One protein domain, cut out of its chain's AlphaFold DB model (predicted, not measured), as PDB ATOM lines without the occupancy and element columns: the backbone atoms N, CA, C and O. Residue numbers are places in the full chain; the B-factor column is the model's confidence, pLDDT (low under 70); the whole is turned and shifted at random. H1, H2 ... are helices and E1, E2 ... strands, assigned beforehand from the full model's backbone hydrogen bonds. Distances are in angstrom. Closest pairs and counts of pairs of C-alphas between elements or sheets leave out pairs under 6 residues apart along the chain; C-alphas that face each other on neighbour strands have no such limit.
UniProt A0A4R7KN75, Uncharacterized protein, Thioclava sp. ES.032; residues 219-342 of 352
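Overview. This is residues 219 to 342 of the 352 residues of an uncharacterized protein of Thioclava sp. ES.032 (UniProt A0A4R7KN75). One helix, H5, runs through the middle, with a small, strongly twisted sheet of three strands packed on its first part and further helices around the rest of it. H4 packs on H5 with H1 beside H4, while H2 crosses H5; H6 packs on the other face of the sheet, at one end of the domain, and the short H3 lies far off toward the other end. The printed part has 124 residues, with six named helices and three named strands in the order H1, H2, H3, H4, E1, E2, H5, E3, H6. The sheet runs E2, E1, E3, antiparallel throughout, and the class is mixed, helices and strands. The whole is compact, with a radius of gyration of the C-alphas of 14.8 A and spans of 42 by 34 by 24 A.

Along the chain. H1 covers residues 219 to 227 and is 12.1 A long, starting from C-alpha 219 at (-6.385, 31.622, 16.672). H2 is residues 229 to 235, 10.2 A, and H3 residues 248 to 251, 5.4 A. H4, residues 253 to 269, is the longest helix at 25.0 A. E1 is residues 278 to 283, 16.0 A, and E2 residues 290 to 294, 12.5 A. H5, residues 297 to 310, measures 20.0 A from C-alpha 297 at (18.606, 41.147, 17.855). E3 is residues 322 to 325, 10.3 A; H6 is residues 333 to 340, 10.1 A, ending at (24.386, 53.460, 1.428).

Arrangement. E1 and E2 form a hairpin, with N 280 and O 292 2.8 A apart, within hydrogen-bond range. E1 and E3 are antiparallel neighbours, with N 283 and O 322 at 2.8 A. E2, H5 and E3 make a split strand-helix-strand unit, two strands running the same way with E1 between them, and its crossover is right-handed. H5 is on the sheet; its closest C-alphas to E2 are Ala 300 and Gly 294, 4.3 A. H6 is on the opposite face, at a height over the sheet of 10.9 A. H4 touches H5 with residues 263 to 267 alone, closest C-alphas Ala 263 and Leu 302, 6.2 A, at a shallow tilt of 33 degrees, only just short of steep, opposite ways. H1 touches H4, closest C-alphas Leu 221 and Leu 260, 6.1 A, at a shallow tilt of 27 degrees, the same way. H2 touches H5, closest C-alphas Leu 234 and Gly 303, 5.2 A, about perpendicular at 72 degrees, but only just; it only grazes the sheet. H3 and H4 meet only through their link. Every O i to N i+4 pair is within hydrogen-bond range in H1, H2, H4, H5 and H6; H3 is too short for one.

Size, cuts and confidence. The C-alphas farthest apart, Lys 249 and Cys 330, are 44.2 A apart. The printed part has no cut. The links H2 to H3 and H5 to E3 are long. Mean pLDDT of the printed part is 77.1, with residues 239 to 251, 286 to 289 and 327 to 342 under 70.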
ATOM      1  N   PRO A 219      -5.832  31.228  15.376       88.75
ATOM      2  CA  PRO A 219      -6.385  31.622  16.672       88.75
ATOM      3  C   PRO A 219      -5.592  31.036  17.848       88.75
ATOM      4  O   PRO A 219      -5.340  31.725  18.834       88.75
ATOM      5  N   THR A 220      -5.145  29.783  17.723       92.12
ATOM      6  CA  THR A 220      -4.328  29.110  18.742       92.12
ATOM      7  C   THR A 220      -2.921  29.680  18.795       92.12
ATOM      8  O   THR A 220      -2.459  30.054  19.871       92.12
ATOM      9  N   LEU A 221      -2.245  29.762  17.647       92.12
ATOM     10  CA  LEU A 221      -0.856  30.218  17.572       92.12
ATOM     11  C   LEU A 221      -0.725  31.668  18.062       92.12
ATOM     12  O   LEU A 221       0.158  31.990  18.854       92.12
ATOM     13  N   TRP A 222      -1.666  32.530  17.673       88.62
ATOM     14  CA  TRP A 222      -1.716  33.915  18.126       88.62
ATOM     15  C   TRP A 222      -1.982  34.036  19.628       88.62
ATOM     16  O   TRP A 222      -1.296  34.787  20.321       88.62
ATOM     17  N   ALA A 223      -2.943  33.271  20.158       88.69
ATOM     18  CA  ALA A 223      -3.224  33.264  21.590       88.69
ATOM     19  C   ALA A 223      -2.008  32.800  22.408       88.69
ATOM     20  O   ALA A 223      -1.711  33.385  23.450       88.69
ATOM     21  N   GLN A 224      -1.277  31.787  21.929       90.19
ATOM     22  CA  GLN A 224      -0.026  31.343  22.552       90.19
ATOM     23  C   GLN A 224       1.034  32.449  22.537       90.19
ATOM     24  O   GLN A 224       1.646  32.709  23.573       90.19
ATOM     25  N   LEU A 225       1.198  33.139  21.404       90.44
ATOM     26  CA  LEU A 225       2.160  34.228  21.249       90.44
ATOM     27  C   LEU A 225       1.858  35.381  22.222       90.44
ATOM     28  O   LEU A 225       2.723  35.781  22.998       90.44
ATOM     29  N   ARG A 226       0.614  35.880  22.253       88.06
ATOM     30  CA  ARG A 226       0.222  37.034  23.092       88.06
ATOM     31  C   ARG A 226       0.146  36.726  24.590       88.06
ATOM     32  O   ARG A 226       0.195  37.655  25.397       88.06
ATOM     33  N   LYS A 227       0.025  35.453  24.985       88.88
ATOM     34  CA  LYS A 227       0.013  35.050  26.402       88.88
ATOM     35  C   LYS A 227       1.379  35.262  27.072       88.88
ATOM     36  O   LYS A 227       1.429  35.563  28.270       88.88
ATOM     37  N   ASP A 228       2.473  35.142  26.318       90.88
ATOM     38  CA  ASP A 228       3.832  35.290  26.847       90.88
ATOM     39  C   ASP A 228       4.101  36.738  27.311       90.88
ATOM     40  O   ASP A 228       3.772  37.721  26.640       90.88
ATOM     41  N   ALA A 229       4.680  36.891  28.504       88.81
ATOM     42  CA  ALA A 229       4.993  38.199  29.079       88.81
ATOM     43  C   ALA A 229       6.067  38.950  28.275       88.81
ATOM     44  O   ALA A 229       6.043  40.180  28.209       88.81
ATOM     45  N   ARG A 230       6.979  38.219  27.624       90.25
ATOM     46  CA  ARG A 230       8.030  38.785  26.771       90.25
ATOM     47  C   ARG A 230       7.422  39.492  25.565       90.25
ATOM     48  O   ARG A 230       7.771  40.633  25.287       90.25
ATOM     49  N   VAL A 231       6.438  38.868  24.921       89.56
ATOM     50  CA  VAL A 231       5.699  39.468  23.801       89.56
ATOM     51  C   VAL A 231       5.012  40.766  24.219       89.56
ATOM     52  O   VAL A 231       5.154  41.779  23.538       89.56
ATOM     53  N   ARG A 232       4.352  40.780  25.382       85.81
ATOM     54  CA  ARG A 232       3.714  41.995  25.921       85.81
ATOM     55  C   ARG A 232       4.706  43.123  26.205       85.81
ATOM     56  O   ARG A 232       4.356  44.284  26.036       85.81
ATOM     57  N   LYS A 233       5.934  42.799  26.620       86.25
ATOM     58  CA  LYS A 233       6.994  43.790  26.863       86.25
ATOM     59  C   LYS A 233       7.604  44.341  25.563       86.25
ATOM     60  O   LYS A 233       8.051  45.479  25.570       86.25
ATOM     61  N   LEU A 234       7.618  43.563  24.477       86.06
ATOM     62  CA  LEU A 234       8.174  43.974  23.176       86.06
ATOM     63  C   LEU A 234       7.181  44.760  22.310       86.06
ATOM     64  O   LEU A 234       7.554  45.755  21.700       86.06
ATOM     65  N   ALA A 235       5.930  44.302  22.240       82.50
ATOM     66  CA  ALA A 235       4.918  44.836  21.325       82.50
ATOM     67  C   ALA A 235       3.768  45.569  22.037       82.50
ATOM     68  O   ALA A 235       2.853  46.068  21.392       82.50
ATOM     69  N   GLY A 236       3.791  45.631  23.371       81.25
ATOM     70  CA  GLY A 236       2.723  46.240  24.156       81.25
ATOM     71  C   GLY A 236       1.482  45.343  24.317       81.25
ATOM     72  O   GLY A 236       1.520  44.126  24.076       81.25
ATOM     73  N   PRO A 237       0.361  45.907  24.805       79.00
ATOM     74  CA  PRO A 237      -0.900  45.180  24.942       79.00
ATOM     75  C   PRO A 237      -1.471  44.793  23.574       79.00
ATOM     76  O   PRO A 237      -1.204  45.448  22.573       79.00
ATOM     77  N   ALA A 238      -2.251  43.708  23.523       72.25
ATOM     78  CA  ALA A 238      -2.905  43.306  22.276       72.25
ATOM     79  C   ALA A 238      -3.909  44.383  21.841       72.25
ATOM     80  O   ALA A 238      -4.604  44.924  22.712       72.25
ATOM     81  N   PRO A 239      -4.017  44.691  20.536       69.38
ATOM     82  CA  PRO A 239      -5.036  45.611  20.058       69.38
ATOM     83  C   PRO A 239      -6.426  45.115  20.479       69.38
ATOM     84  O   PRO A 239      -6.734  43.924  20.400       69.38
ATOM     85  N   LYS A 240      -7.277  46.038  20.954       53.66
ATOM     86  CA  LYS A 240      -8.646  45.720  21.415       53.66
ATOM     87  C   LYS A 240      -9.496  45.091  20.311       53.66
ATOM     88  O   LYS A 240     -10.375  44.284  20.597       53.66
ATOM     89  N   VAL A 241      -9.227  45.464  19.063       48.41
ATOM     90  CA  VAL A 241      -9.869  44.917  17.872       48.41
ATOM     91  C   VAL A 241      -8.790  44.211  17.079       48.41
ATOM     92  O   VAL A 241      -8.234  44.754  16.134       48.41
ATOM     93  N   ASN A 242      -8.454  42.996  17.492       48.88
ATOM     94  CA  ASN A 242      -7.732  42.129  16.588       48.88
ATOM     95  C   ASN A 242      -8.752  41.666  15.546       48.88
ATOM     96  O   ASN A 242      -9.644  40.872  15.858       48.88
ATOM     97  N   THR A 243      -8.686  42.200  14.331       48.66
ATOM     98  CA  THR A 243      -9.431  41.647  13.204       48.66
ATOM     99  C   THR A 243      -8.869  40.253  12.945       48.66
ATOM    100  O   THR A 243      -8.001  40.058  12.108       48.66
ATOM    101  N   PHE A 244      -9.392  39.243  13.650       52.53
ATOM    102  CA  PHE A 244      -9.120  37.811  13.430       52.53
ATOM    103  C   PHE A 244      -9.536  37.328  12.028       52.53
ATOM    104  O   PHE A 244      -9.452  36.140  11.710       52.53
ATOM    105  N   SER A 245      -9.969  38.256  11.178       53.28
ATOM    106  CA  SER A 245      -9.847  38.154   9.737       53.28
ATOM    107  C   SER A 245      -8.581  38.889   9.275       53.28
ATOM    108  O   SER A 245      -8.711  40.012   8.792       53.28
ATOM    109  N   PRO A 246      -7.368  38.302   9.376       53.41
ATOM    110  CA  PRO A 246      -6.272  38.664   8.486       53.41
ATOM    111  C   PRO A 246      -6.771  38.820   7.044       53.41
ATOM    112  O   PRO A 246      -7.831  38.279   6.707       53.41
ATOM    113  N   PRO A 247      -6.033  39.503   6.161       53.03
ATOM    114  CA  PRO A 247      -6.340  39.551   4.732       53.03
ATOM    115  C   PRO A 247      -6.121  38.166   4.082       53.03
ATOM    116  O   PRO A 247      -5.302  37.959   3.193       53.03
ATOM    117  N   TRP A 248      -6.874  37.160   4.533       56.31
ATOM    118  CA  TRP A 248      -6.805  35.760   4.135       56.31
ATOM    119  C   TRP A 248      -7.053  35.587   2.642       56.31
ATOM    120  O   TRP A 248      -6.490  34.680   2.032       56.31
ATOM    121  N   LYS A 249      -7.887  36.470   2.070       54.25
ATOM    122  CA  LYS A 249      -8.161  36.539   0.632       54.25
ATOM    123  C   LYS A 249      -6.901  36.847  -0.182       54.25
ATOM    124  O   LYS A 249      -6.816  36.397  -1.314       54.25
ATOM    125  N   GLU A 250      -5.938  37.568   0.389       55.34
ATOM    126  CA  GLU A 250      -4.746  38.053  -0.316       55.34
ATOM    127  C   GLU A 250      -3.524  37.148  -0.115       55.34
ATOM    128  O   GLU A 250      -2.640  37.099  -0.970       55.34
ATOM    129  N   HIS A 251      -3.441  36.423   1.006       56.50
ATOM    130  CA  HIS A 251      -2.202  35.731   1.389       56.50
ATOM    131  C   HIS A 251      -2.324  34.224   1.640       56.50
ATOM    132  O   HIS A 251      -1.298  33.547   1.749       56.50
ATOM    133  N   GLY A 252      -3.545  33.686   1.702       71.06
ATOM    134  CA  GLY A 252      -3.803  32.273   1.984       71.06
ATOM    135  C   GLY A 252      -3.637  31.896   3.464       71.06
ATOM    136  O   GLY A 252      -2.738  32.362   4.164       71.06
ATOM    137  N   LEU A 253      -4.513  31.007   3.950       78.56
ATOM    138  CA  LEU A 253      -4.591  30.592   5.362       78.56
ATOM    139  C   LEU A 253      -3.282  29.986   5.893       78.56
ATOM    140  O   LEU A 253      -2.867  30.261   7.017       78.56
ATOM    141  N   GLU A 254      -2.615  29.176   5.075       83.94
ATOM    142  CA  GLU A 254      -1.404  28.467   5.488       83.94
ATOM    143  C   GLU A 254      -0.203  29.389   5.677       83.94
ATOM    144  O   GLU A 254       0.633  29.139   6.545       83.94
ATOM    145  N   ARG A 255      -0.095  30.448   4.869       83.56
ATOM    146  CA  ARG A 255       1.050  31.362   4.925       83.56
ATOM    147  C   ARG A 255       1.068  32.116   6.248       83.56
ATOM    148  O   ARG A 255       2.119  32.241   6.872       83.56
ATOM    149  N   TYR A 256      -0.102  32.546   6.702       84.75
ATOM    150  CA  TYR A 256      -0.266  33.190   7.999       84.75
ATOM    151  C   TYR A 256       0.067  32.244   9.162       84.75
ATOM    152  O   TYR A 256       0.797  32.628  10.073       84.75
ATOM    153  N   ASP A 257      -0.395  30.987   9.110       89.06
ATOM    154  CA  ASP A 257      -0.048  29.982  10.125       89.06
ATOM    155  C   ASP A 257       1.473  29.784  10.219       89.06
ATOM    156  O   ASP A 257       2.019  29.728  11.321       89.06
ATOM    157  N   ARG A 258       2.172  29.723   9.075       89.00
ATOM    158  CA  ARG A 258       3.638  29.590   9.034       89.00
ATOM    159  C   ARG A 258       4.342  30.799   9.646       89.00
ATOM    160  O   ARG A 258       5.301  30.613  10.389       89.00
ATOM    161  N   VAL A 259       3.863  32.016   9.387       89.56
ATOM    162  CA  VAL A 259       4.419  33.237   9.996       89.56
ATOM    163  C   VAL A 259       4.224  33.241  11.512       89.56
ATOM    164  O   VAL A 259       5.165  33.529  12.251       89.56
ATOM    165  N   LEU A 260       3.046  32.846  11.999       90.50
ATOM    166  CA  LEU A 260       2.802  32.719  13.436       90.50
ATOM    167  C   LEU A 260       3.664  31.634  14.089       90.50
ATOM    168  O   LEU A 260       4.190  31.842  15.182       90.50
ATOM    169  N   ALA A 261       3.843  30.495  13.418       91.50
ATOM    170  CA  ALA A 261       4.741  29.443  13.882       91.50
ATOM    171  C   ALA A 261       6.203  29.923  13.921       91.50
ATOM    172  O   ALA A 261       6.909  29.658  14.895       91.50
ATOM    173  N   ALA A 262       6.649  30.694  12.922       91.00
ATOM    174  CA  ALA A 262       7.977  31.305  12.912       91.00
ATOM    175  C   ALA A 262       8.153  32.304  14.070       91.00
ATOM    176  O   ALA A 262       9.158  32.246  14.778       91.00
ATOM    177  N   ALA A 263       7.156  33.154  14.334       91.88
ATOM    178  CA  ALA A 263       7.164  34.074  15.474       91.88
ATOM    179  C   ALA A 263       7.242  33.333  16.824       91.88
ATOM    180  O   ALA A 263       8.007  33.722  17.708       91.88
ATOM    181  N   LEU A 264       6.503  32.231  16.984       92.88
ATOM    182  CA  LEU A 264       6.589  31.377  18.174       92.88
ATOM    183  C   LEU A 264       7.959  30.699  18.312       92.88
ATOM    184  O   LEU A 264       8.478  30.594  19.423       92.88
ATOM    185  N   SER A 265       8.558  30.263  17.203       91.25
ATOM    186  CA  SER A 265       9.912  29.702  17.191       91.25
ATOM    187  C   SER A 265      10.947  30.736  17.648       91.25
ATOM    188  O   SER A 265      11.731  30.467  18.563       91.25
ATOM    189  N   LEU A 266      10.872  31.963  17.114       91.31
ATOM    190  CA  LEU A 266      11.698  33.087  17.561       91.31
ATOM    191  C   LEU A 266      11.527  33.328  19.062       91.31
ATOM    192  O   LEU A 266      12.520  33.375  19.783       91.31
ATOM    193  N   LEU A 267      10.290  33.391  19.563       92.56
ATOM    194  CA  LEU A 267      10.002  33.577  20.988       92.56
ATOM    195  C   LEU A 267      10.637  32.492  21.876       92.56
ATOM    196  O   LEU A 267      11.131  32.789  22.965       92.56
ATOM    197  N   ARG A 268      10.634  31.231  21.438       91.38
ATOM    198  CA  ARG A 268      11.226  30.113  22.192       91.38
ATOM    199  C   ARG A 268      12.748  30.132  22.206       91.38
ATOM    200  O   ARG A 268      13.331  29.648  23.168       91.38
ATOM    201  N   SER A 269      13.372  30.716  21.185       89.88
ATOM    202  CA  SER A 269      14.825  30.923  21.152       89.88
ATOM    203  C   SER A 269      15.301  32.037  22.096       89.88
ATOM    204  O   SER A 269      16.489  32.128  22.396       89.88
ATOM    205  N   LEU A 270      14.387  32.887  22.583       89.56
ATOM    206  CA  LEU A 270      14.730  33.960  23.511       89.56
ATOM    207  C   LEU A 270      14.965  33.420  24.927       89.56
ATOM    208  O   LEU A 270      14.256  32.506  25.363       89.56
ATOM    209  N   PRO A 271      15.871  34.044  25.704       83.06
ATOM    210  CA  PRO A 271      16.060  33.695  27.105       83.06
ATOM    211  C   PRO A 271      14.762  33.871  27.907       83.06
ATOM    212  O   PRO A 271      13.927  34.736  27.622       83.06
ATOM    213  N   ALA A 272      14.590  33.040  28.938       80.06
ATOM    214  CA  ALA A 272      13.418  33.083  29.815       80.06
ATOM    215  C   ALA A 272      13.369  34.363  30.667       80.06
ATOM    216  O   ALA A 272      12.294  34.913  30.898       80.06
ATOM    217  N   LYS A 273      14.536  34.849  31.113       80.00
ATOM    218  CA  LYS A 273      14.683  36.115  31.837       80.00
ATOM    219  C   LYS A 273      15.224  37.179  30.877       80.00
ATOM    220  O   LYS A 273      16.415  37.154  30.574       80.00
ATOM    221  N   PRO A 274      14.369  38.073  30.354       78.94
ATOM    222  CA  PRO A 274      14.811  39.125  29.451       78.94
ATOM    223  C   PRO A 274      15.699  40.147  30.172       78.94
ATOM    224  O   PRO A 274      15.406  40.528  31.305       78.94
ATOM    225  N   GLY A 275      16.751  40.608  29.491       78.44
ATOM    226  CA  GLY A 275      17.645  41.662  29.975       78.44
ATOM    227  C   GLY A 275      17.057  43.075  29.858       78.44
ATOM    228  O   GLY A 275      15.839  43.272  29.745       78.44
ATOM    229  N   ALA A 276      17.937  44.077  29.879       84.50
ATOM    230  CA  ALA A 276      17.576  45.458  29.564       84.50
ATOM    231  C   ALA A 276      17.206  45.593  28.078       84.50
ATOM    232  O   ALA A 276      17.714  44.855  27.236       84.50
ATOM    233  N   LEU A 277      16.279  46.500  27.760       85.88
ATOM    234  CA  LEU A 277      15.947  46.811  26.370       85.88
ATOM    235  C   LEU A 277      17.043  47.713  25.790       85.88
ATOM    236  O   LEU A 277      17.314  48.777  26.339       85.88
ATOM    237  N   GLY A 278      17.644  47.282  24.688       85.38
ATOM    238  CA  GLY A 278      18.485  48.082  23.808       85.38
ATOM    239  C   GLY A 278      17.750  48.455  22.521       85.38
ATOM    240  O   GLY A 278      16.629  48.000  22.264       85.38
ATOM    241  N   THR A 279      18.400  49.280  21.701       86.56
ATOM    242  CA  THR A 279      17.870  49.713  20.400       86.56
ATOM    243  C   THR A 279      18.612  49.004  19.274       86.56
ATOM    244  O   THR A 279      19.843  48.961  19.261       86.56
ATOM    245  N   TYR A 280      17.852  48.461  18.328       87.25
ATOM    246  CA  TYR A 280      18.339  47.699  17.189       87.25
ATOM    247  C   TYR A 280      17.795  48.274  15.885       87.25
ATOM    248  O   TYR A 280      16.662  48.755  15.838       87.25
ATOM    249  N   LEU A 281      18.572  48.161  14.810       86.19
ATOM    250  CA  LEU A 281      18.085  48.349  13.446       86.19
ATOM    251  C   LEU A 281      17.731  46.980  12.858       86.19
ATOM    252  O   LEU A 281      18.607  46.122  12.747       86.19
ATOM    253  N   VAL A 282      16.466  46.762  12.493       86.62
ATOM    254  CA  VAL A 282      15.994  45.500  11.904       86.62
ATOM    255  C   VAL A 282      15.879  45.649  10.393       86.62
ATOM    256  O   VAL A 282      14.935  46.258   9.895       86.62
ATOM    257  N   ASN A 283      16.823  45.060   9.665       84.44
ATOM    258  CA  ASN A 283      16.789  44.956   8.213       84.44
ATOM    259  C   ASN A 283      15.830  43.828   7.791       84.44
ATOM    260  O   ASN A 283      16.004  42.676   8.199       84.44
ATOM    261  N   ARG A 284      14.830  44.168   6.967       83.38
ATOM    262  CA  ARG A 284      13.779  43.259   6.473       83.38
ATOM    263  C   ARG A 284      14.034  42.750   5.044       83.38
ATOM    264  O   ARG A 284      13.113  42.278   4.387       83.38
ATOM    265  N   GLY A 285      15.270  42.840   4.551       71.69
ATOM    266  CA  GLY A 285      15.666  42.419   3.207       71.69
ATOM    267  C   GLY A 285      15.988  43.612   2.307       71.69
ATOM    268  O   GLY A 285      17.012  44.259   2.491       71.69
ATOM    269  N   SER A 286      15.144  43.877   1.303       57.81
ATOM    270  CA  SER A 286      15.350  44.956   0.317       57.81
ATOM    271  C   SER A 286      14.817  46.324   0.753       57.81
ATOM    272  O   SER A 286      15.063  47.323   0.082       57.81
ATOM    273  N   SER A 287      14.073  46.383   1.857       55.41
ATOM    274  CA  SER A 287      13.564  47.624   2.431       55.41
ATOM    275  C   SER A 287      14.438  48.090   3.590       55.41
ATOM    276  O   SER A 287      14.877  47.281   4.408       55.41
ATOM    277  N   TRP A 288      14.591  49.408   3.679       58.28
ATOM    278  CA  TRP A 288      14.967  50.186   4.856       58.28
ATOM    279  C   TRP A 288      14.787  49.472   6.192       58.28
ATOM    280  O   TRP A 288      13.697  48.990   6.504       58.28
ATOM    281  N   GLY A 289      15.856  49.429   6.988       66.19
ATOM    282  CA  GLY A 289      15.778  48.896   8.340       66.19
ATOM    283  C   GLY A 289      14.846  49.738   9.214       66.19
ATOM    284  O   GLY A 289      14.898  50.965   9.172       66.19
ATOM    285  N   GLU A 290      14.005  49.090  10.018       75.12
ATOM    286  CA  GLU A 290      13.160  49.773  11.006       75.12
ATOM    287  C   GLU A 290      13.837  49.733  12.380       75.12
ATOM    288  O   GLU A 290      14.365  48.697  12.798       75.12
ATOM    289  N   GLY A 291      13.820  50.858  13.096       81.69
ATOM    290  CA  GLY A 291      14.267  50.911  14.485       81.69
ATOM    291  C   GLY A 291      13.327  50.118  15.396       81.69
ATOM    292  O   GLY A 291      12.116  50.341  15.409       81.69
ATOM    293  N   ALA A 292      13.882  49.207  16.190       86.38
ATOM    294  CA  ALA A 292      13.127  48.382  17.123       86.38
ATOM    295  C   ALA A 292      13.836  48.247  18.469       86.38
ATOM    296  O   ALA A 292      15.059  48.304  18.568       86.38
ATOM    297  N   GLN A 293      13.049  48.041  19.521       87.56
ATOM    298  CA  GLN A 293      13.575  47.738  20.847       87.56
ATOM    299  C   GLN A 293      13.608  46.228  21.071       87.56
ATOM    300  O   GLN A 293      12.700  45.504  20.663       87.56
ATOM    301  N   GLY A 294      14.645  45.752  21.751       88.75
ATOM    302  CA  GLY A 294      14.799  44.340  22.089       88.75
ATOM    303  C   GLY A 294      15.854  44.126  23.167       88.75
ATOM    304  O   GLY A 294      16.636  45.016  23.462       88.75
ATOM    305  N   TRP A 295      15.884  42.947  23.777       89.19
ATOM    306  CA  TRP A 295      16.974  42.521  24.675       89.19
ATOM    307  C   TRP A 295      18.161  41.928  23.910       89.19
ATOM    308  O   TRP A 295      19.255  41.799  24.442       89.19
ATOM    309  N   CYS A 296      17.897  41.499  22.680       87.88
ATOM    310  CA  CYS A 296      18.843  40.996  21.696       87.88
ATOM    311  C   CYS A 296      18.246  41.182  20.291       87.88
ATOM    312  O   CYS A 296      17.035  41.406  20.151       87.88
ATOM    313  N   GLY A 297      19.056  41.005  19.244       87.56
ATOM    314  CA  GLY A 297      18.606  41.147  17.855       87.56
ATOM    315  C   GLY A 297      17.378  40.289  17.508       87.56
ATOM    316  O   GLY A 297      16.421  40.783  16.914       87.56
ATOM    317  N   THR A 298      17.328  39.040  17.979       90.56
ATOM    318  CA  THR A 298      16.181  38.136  17.773       90.56
ATOM    319  C   THR A 298      14.887  38.681  18.381       90.56
ATOM    320  O   THR A 298      13.819  38.577  17.780       90.56
ATOM    321  N   SER A 299      14.960  39.290  19.568       92.25
ATOM    322  CA  SER A 299      13.779  39.880  20.209       92.25
ATOM    323  C   SER A 299      13.312  41.161  19.512       92.25
ATOM    324  O   SER A 299      12.110  41.406  19.467       92.25
ATOM    325  N   ALA A 300      14.231  41.929  18.914       90.00
ATOM    326  CA  ALA A 300      13.884  43.088  18.097       90.00
ATOM    327  C   ALA A 300      13.157  42.660  16.807       90.00
ATOM    328  O   ALA A 300      12.112  43.218  16.482       90.00
ATOM    329  N   ILE A 301      13.642  41.604  16.133       91.81
ATOM    330  CA  ILE A 301      12.950  40.977  14.991       91.81
ATOM    331  C   ILE A 301      11.547  40.523  15.401       91.81
ATOM    332  O   ILE A 301      10.575  40.858  14.728       91.81
ATOM    333  N   LEU A 302      11.424  39.803  16.521       92.94
ATOM    334  CA  LEU A 302      10.130  39.346  17.028       92.94
ATOM    335  C   LEU A 302       9.170  40.521  17.287       92.94
ATOM    336  O   LEU A 302       8.003  40.437  16.917       92.94
ATOM    337  N   GLY A 303       9.656  41.612  17.885       90.62
ATOM    338  CA  GLY A 303       8.874  42.830  18.109       90.62
ATOM    339  C   GLY A 303       8.328  43.432  16.811       90.62
ATOM    340  O   GLY A 303       7.138  43.733  16.740       90.62
ATOM    341  N   CYS A 304       9.165  43.533  15.771       89.81
ATOM    342  CA  CYS A 304       8.746  43.972  14.436       89.81
ATOM    343  C   CYS A 304       7.688  43.045  13.822       89.81
ATOM    344  O   CYS A 304       6.665  43.522  13.347       89.81
ATOM    345  N   VAL A 305       7.900  41.724  13.874       90.38
ATOM    346  CA  VAL A 305       6.944  40.738  13.340       90.38
ATOM    347  C   VAL A 305       5.583  40.865  14.025       90.38
ATOM    348  O   VAL A 305       4.557  40.846  13.355       90.38
ATOM    349  N   ILE A 306       5.554  41.005  15.355       89.38
ATOM    350  CA  ILE A 306       4.296  41.139  16.101       89.38
ATOM    351  C   ILE A 306       3.591  42.449  15.752       89.38
ATOM    352  O   ILE A 306       2.378  42.432  15.585       89.38
ATOM    353  N   ARG A 307       4.332  43.555  15.618       85.94
ATOM    354  CA  ARG A 307       3.774  44.851  15.212       85.94
ATOM    355  C   ARG A 307       3.160  44.784  13.817       85.94
ATOM    356  O   ARG A 307       2.026  45.204  13.646       85.94
ATOM    357  N   ASP A 308       3.864  44.188  12.855       85.62
ATOM    358  CA  ASP A 308       3.329  43.985  11.506       85.62
ATOM    359  C   ASP A 308       2.038  43.152  11.543       85.62
ATOM    360  O   ASP A 308       1.060  43.504  10.891       85.62
ATOM    361  N   LEU A 309       2.006  42.079  12.341       84.06
ATOM    362  CA  LEU A 309       0.812  41.247  12.504       84.06
ATOM    363  C   LEU A 309      -0.342  41.993  13.196       84.06
ATOM    364  O   LEU A 309      -1.489  41.818  12.790       84.06
ATOM    365  N   ASP A 310      -0.053  42.823  14.203       81.19
ATOM    366  CA  ASP A 310      -1.034  43.699  14.864       81.19
ATOM    367  C   ASP A 310      -1.614  44.733  13.875       81.19
ATOM    368  O   ASP A 310      -2.808  45.027  13.929       81.19
ATOM    369  N   ASP A 311      -0.797  45.216  12.934       78.50
ATOM    370  CA  ASP A 311      -1.194  46.105  11.832       78.50
ATOM    371  C   ASP A 311      -1.916  45.366  10.684       78.50
ATOM    372  O   ASP A 311      -2.275  45.972   9.671       78.50
ATOM    373  N   GLY A 312      -2.107  44.047  10.793       75.31
ATOM    374  CA  GLY A 312      -2.733  43.219   9.759       75.31
ATOM    375  C   GLY A 312      -1.843  42.931   8.543       75.31
ATOM    376  O   GLY A 312      -2.334  42.410   7.540       75.31
ATOM    377  N   LYS A 313      -0.543  43.235   8.616       79.38
ATOM    378  CA  LYS A 313       0.446  42.932   7.577       79.38
ATOM    379  C   LYS A 313       0.986  41.520   7.763       79.38
ATOM    380  O   LYS A 313       1.162  41.038   8.881       79.38
ATOM    381  N   LEU A 314       1.294  40.855   6.652       81.25
ATOM    382  CA  LEU A 314       1.944  39.551   6.680       81.25
ATOM    383  C   LEU A 314       3.441  39.691   6.369       81.25
ATOM    384  O   LEU A 314       3.799  39.778   5.191       81.25
ATOM    385  N   PRO A 315       4.322  39.695   7.388       81.88
ATOM    386  CA  PRO A 315       5.752  39.802   7.153       81.88
ATOM    387  C   PRO A 315       6.257  38.617   6.323       81.88
ATOM    388  O   PRO A 315       5.952  37.453   6.597       81.88
ATOM    389  N   ALA A 316       7.010  38.928   5.270       79.06
ATOM    390  CA  ALA A 316       7.623  37.954   4.378       79.06
ATOM    391  C   ALA A 316       9.091  37.726   4.756       79.06
ATOM    392  O   ALA A 316       9.745  38.629   5.277       79.06
ATOM    393  N   ASP A 317       9.591  36.523   4.469       80.50
ATOM    394  CA  ASP A 317      11.008  36.163   4.578       80.50
ATOM    395  C   ASP A 317      11.646  36.525   5.934       80.50
ATOM    396  O   ASP A 317      12.759  37.044   5.999       80.50
ATOM    397  N   ILE A 318      10.929  36.269   7.035       84.31
ATOM    398  CA  ILE A 318      11.370  36.583   8.409       84.31
ATOM    399  C   ILE A 318      12.732  35.941   8.725       84.31
ATOM    400  O   ILE A 318      13.537  36.497   9.467       84.31
ATOM    401  N   ASP A 319      13.022  34.787   8.128       80.69
ATOM    402  CA  ASP A 319      14.300  34.077   8.205       80.69
ATOM    403  C   ASP A 319      15.480  34.861   7.597       80.69
ATOM    404  O   ASP A 319      16.637  34.664   7.985       80.69
ATOM    405  N   LYS A 320      15.205  35.799   6.684       82.00
ATOM    406  CA  LYS A 320      16.198  36.708   6.096       82.00
ATOM    407  C   LYS A 320      16.391  37.988   6.902       82.00
ATOM    408  O   LYS A 320      17.332  38.727   6.621       82.00
ATOM    409  N   TRP A 321      15.553  38.255   7.903       87.12
ATOM    410  CA  TRP A 321      15.668  39.483   8.684       87.12
ATOM    411  C   TRP A 321      16.928  39.451   9.546       87.12
ATOM    412  O   TRP A 321      17.348  38.403  10.048       87.12
ATOM    413  N   ARG A 322      17.564  40.610   9.702       86.06
ATOM    414  CA  ARG A 322      18.796  40.779  10.486       86.06
ATOM    415  C   ARG A 322      18.640  41.976  11.408       86.06
ATOM    416  O   ARG A 322      18.008  42.955  11.033       86.06
ATOM    417  N   ALA A 323      19.201  41.890  12.608       87.00
ATOM    418  CA  ALA A 323      19.144  42.961  13.594       87.00
ATOM    419  C   ALA A 323      20.551  43.356  14.036       87.00
ATOM    420  O   ALA A 323      21.340  42.486  14.403       87.00
ATOM    421  N   PHE A 324      20.821  44.658  14.040       84.25
ATOM    422  CA  PHE A 324      22.121  45.241  14.372       84.25
ATOM    423  C   PHE A 324      21.989  46.107  15.626       84.25
ATOM    424  O   PHE A 324      21.068  46.923  15.710       84.25
ATOM    425  N   SER A 325      22.854  45.887  16.622       81.38
ATOM    426  CA  SER A 325      22.859  46.652  17.880       81.38
ATOM    427  C   SER A 325      23.366  48.063  17.608       81.38
ATOM    428  O   SER A 325      24.485  48.232  17.133       81.38
ATOM    429  N   LEU A 326      22.576  49.089  17.938       73.31
ATOM    430  CA  LEU A 326      23.028  50.476  17.774       73.31
ATOM    431  C   LEU A 326      24.064  50.891  18.831       73.31
ATOM    432  O   LEU A 326      24.774  51.872  18.622       73.31
ATOM    433  N   ALA A 327      24.149  50.164  19.951       63.47
ATOM    434  CA  ALA A 327      25.069  50.456  21.050       63.47
ATOM    435  C   ALA A 327      26.469  49.850  20.843       63.47
ATOM    436  O   ALA A 327      27.454  50.495  21.188       63.47
ATOM    437  N   ASP A 328      26.563  48.650  20.258       53.09
ATOM    438  CA  ASP A 328      27.838  47.921  20.119       53.09
ATOM    439  C   ASP A 328      28.573  48.224  18.803       53.09
ATOM    440  O   ASP A 328      29.786  48.056  18.720       53.09
ATOM    441  N   GLU A 329      27.871  48.703  17.772       48.09
ATOM    442  CA  GLU A 329      28.479  49.033  16.472       48.09
ATOM    443  C   GLU A 329      28.942  50.496  16.349       48.09
ATOM    444  O   GLU A 329      29.278  50.939  15.250       48.09
ATOM    445  N   CYS A 330      28.963  51.271  17.446       41.41
ATOM    446  CA  CYS A 330      29.391  52.679  17.458       41.41
ATOM    447  C   CYS A 330      28.891  53.472  16.236       41.41
ATOM    448  O   CYS A 330      29.664  54.175  15.596       41.41
ATOM    449  N   GLY A 331      27.619  53.314  15.854       47.31
ATOM    450  CA  GLY A 331      26.982  54.093  14.790       47.31
ATOM    451  C   GLY A 331      27.681  54.119  13.423       47.31
ATOM    452  O   GLY A 331      27.264  54.927  12.610       47.31
ATOM    453  N   GLY A 332      28.705  53.304  13.151       50.00
ATOM    454  CA  GLY A 332      29.514  53.376  11.928       50.00
ATOM    455  C   GLY A 332      28.984  52.448  10.837       50.00
ATOM    456  O   GLY A 332      28.470  52.938   9.838       50.00
ATOM    457  N   PRO A 333      29.008  51.118  11.028       52.47
ATOM    458  CA  PRO A 333      28.465  50.156  10.067       52.47
ATOM    459  C   PRO A 333      26.945  50.277   9.903       52.47
ATOM    460  O   PRO A 333      26.453  50.303   8.781       52.47
ATOM    461  N   ALA A 334      26.195  50.445  10.999       53.56
ATOM    462  CA  ALA A 334      24.749  50.653  10.941       53.56
ATOM    463  C   ALA A 334      24.352  51.988  10.271       53.56
ATOM    464  O   ALA A 334      23.371  52.002   9.528       53.56
ATOM    465  N   ARG A 335      25.112  53.090  10.460       51.09
ATOM    466  CA  ARG A 335      24.915  54.313   9.651       51.09
ATOM    467  C   ARG A 335      25.353  54.107   8.219       51.09
ATOM    468  O   ARG A 335      24.608  54.512   7.355       51.09
ATOM    469  N   MET A 336      26.491  53.473   7.948       53.53
ATOM    470  CA  MET A 336      26.962  53.244   6.579       53.53
ATOM    471  C   MET A 336      25.985  52.380   5.780       53.53
ATOM    472  O   MET A 336      25.756  52.647   4.609       53.53
ATOM    473  N   ILE A 337      25.371  51.372   6.402       55.94
ATOM    474  CA  ILE A 337      24.314  50.565   5.783       55.94
ATOM    475  C   ILE A 337      23.013  51.375   5.670       55.94
ATOM    476  O   ILE A 337      22.295  51.220   4.694       55.94
ATOM    477  N   ALA A 338      22.693  52.268   6.607       51.88
ATOM    478  CA  ALA A 338      21.552  53.170   6.440       51.88
ATOM    479  C   ALA A 338      21.794  54.224   5.335       51.88
ATOM    480  O   ALA A 338      20.908  54.483   4.534       51.88
ATOM    481  N   GLU A 339      22.991  54.798   5.241       51.97
ATOM    482  CA  GLU A 339      23.395  55.846   4.296       51.97
ATOM    483  C   GLU A 339      23.605  55.295   2.883       51.97
ATOM    484  O   GLU A 339      23.163  55.920   1.925       51.97
ATOM    485  N   ALA A 340      24.189  54.102   2.733       54.16
ATOM    486  CA  ALA A 340      24.386  53.460   1.428       54.16
ATOM    487  C   ALA A 340      23.072  53.078   0.735       54.16
ATOM    488  O   ALA A 340      23.054  52.853  -0.473       54.16
ATOM    489  N   TYR A 341      21.979  52.992   1.493       52.03
ATOM    490  CA  TYR A 341      20.670  52.684   0.944       52.03
ATOM    491  C   TYR A 341      19.798  53.939   0.788       52.03
ATOM    492  O   TYR A 341      18.767  53.812   0.130       52.03
ATOM    493  N   LEU A 342      20.209  55.129   1.299       42.88
ATOM    494  CA  LEU A 342      19.417  56.393   1.336       42.88
ATOM    495  C   LEU A 342      19.429  56.980  -0.066       42.88
ATOM    496  O   LEU A 342      20.519  57.148  -0.612       42.88
TER     497      LEU A 342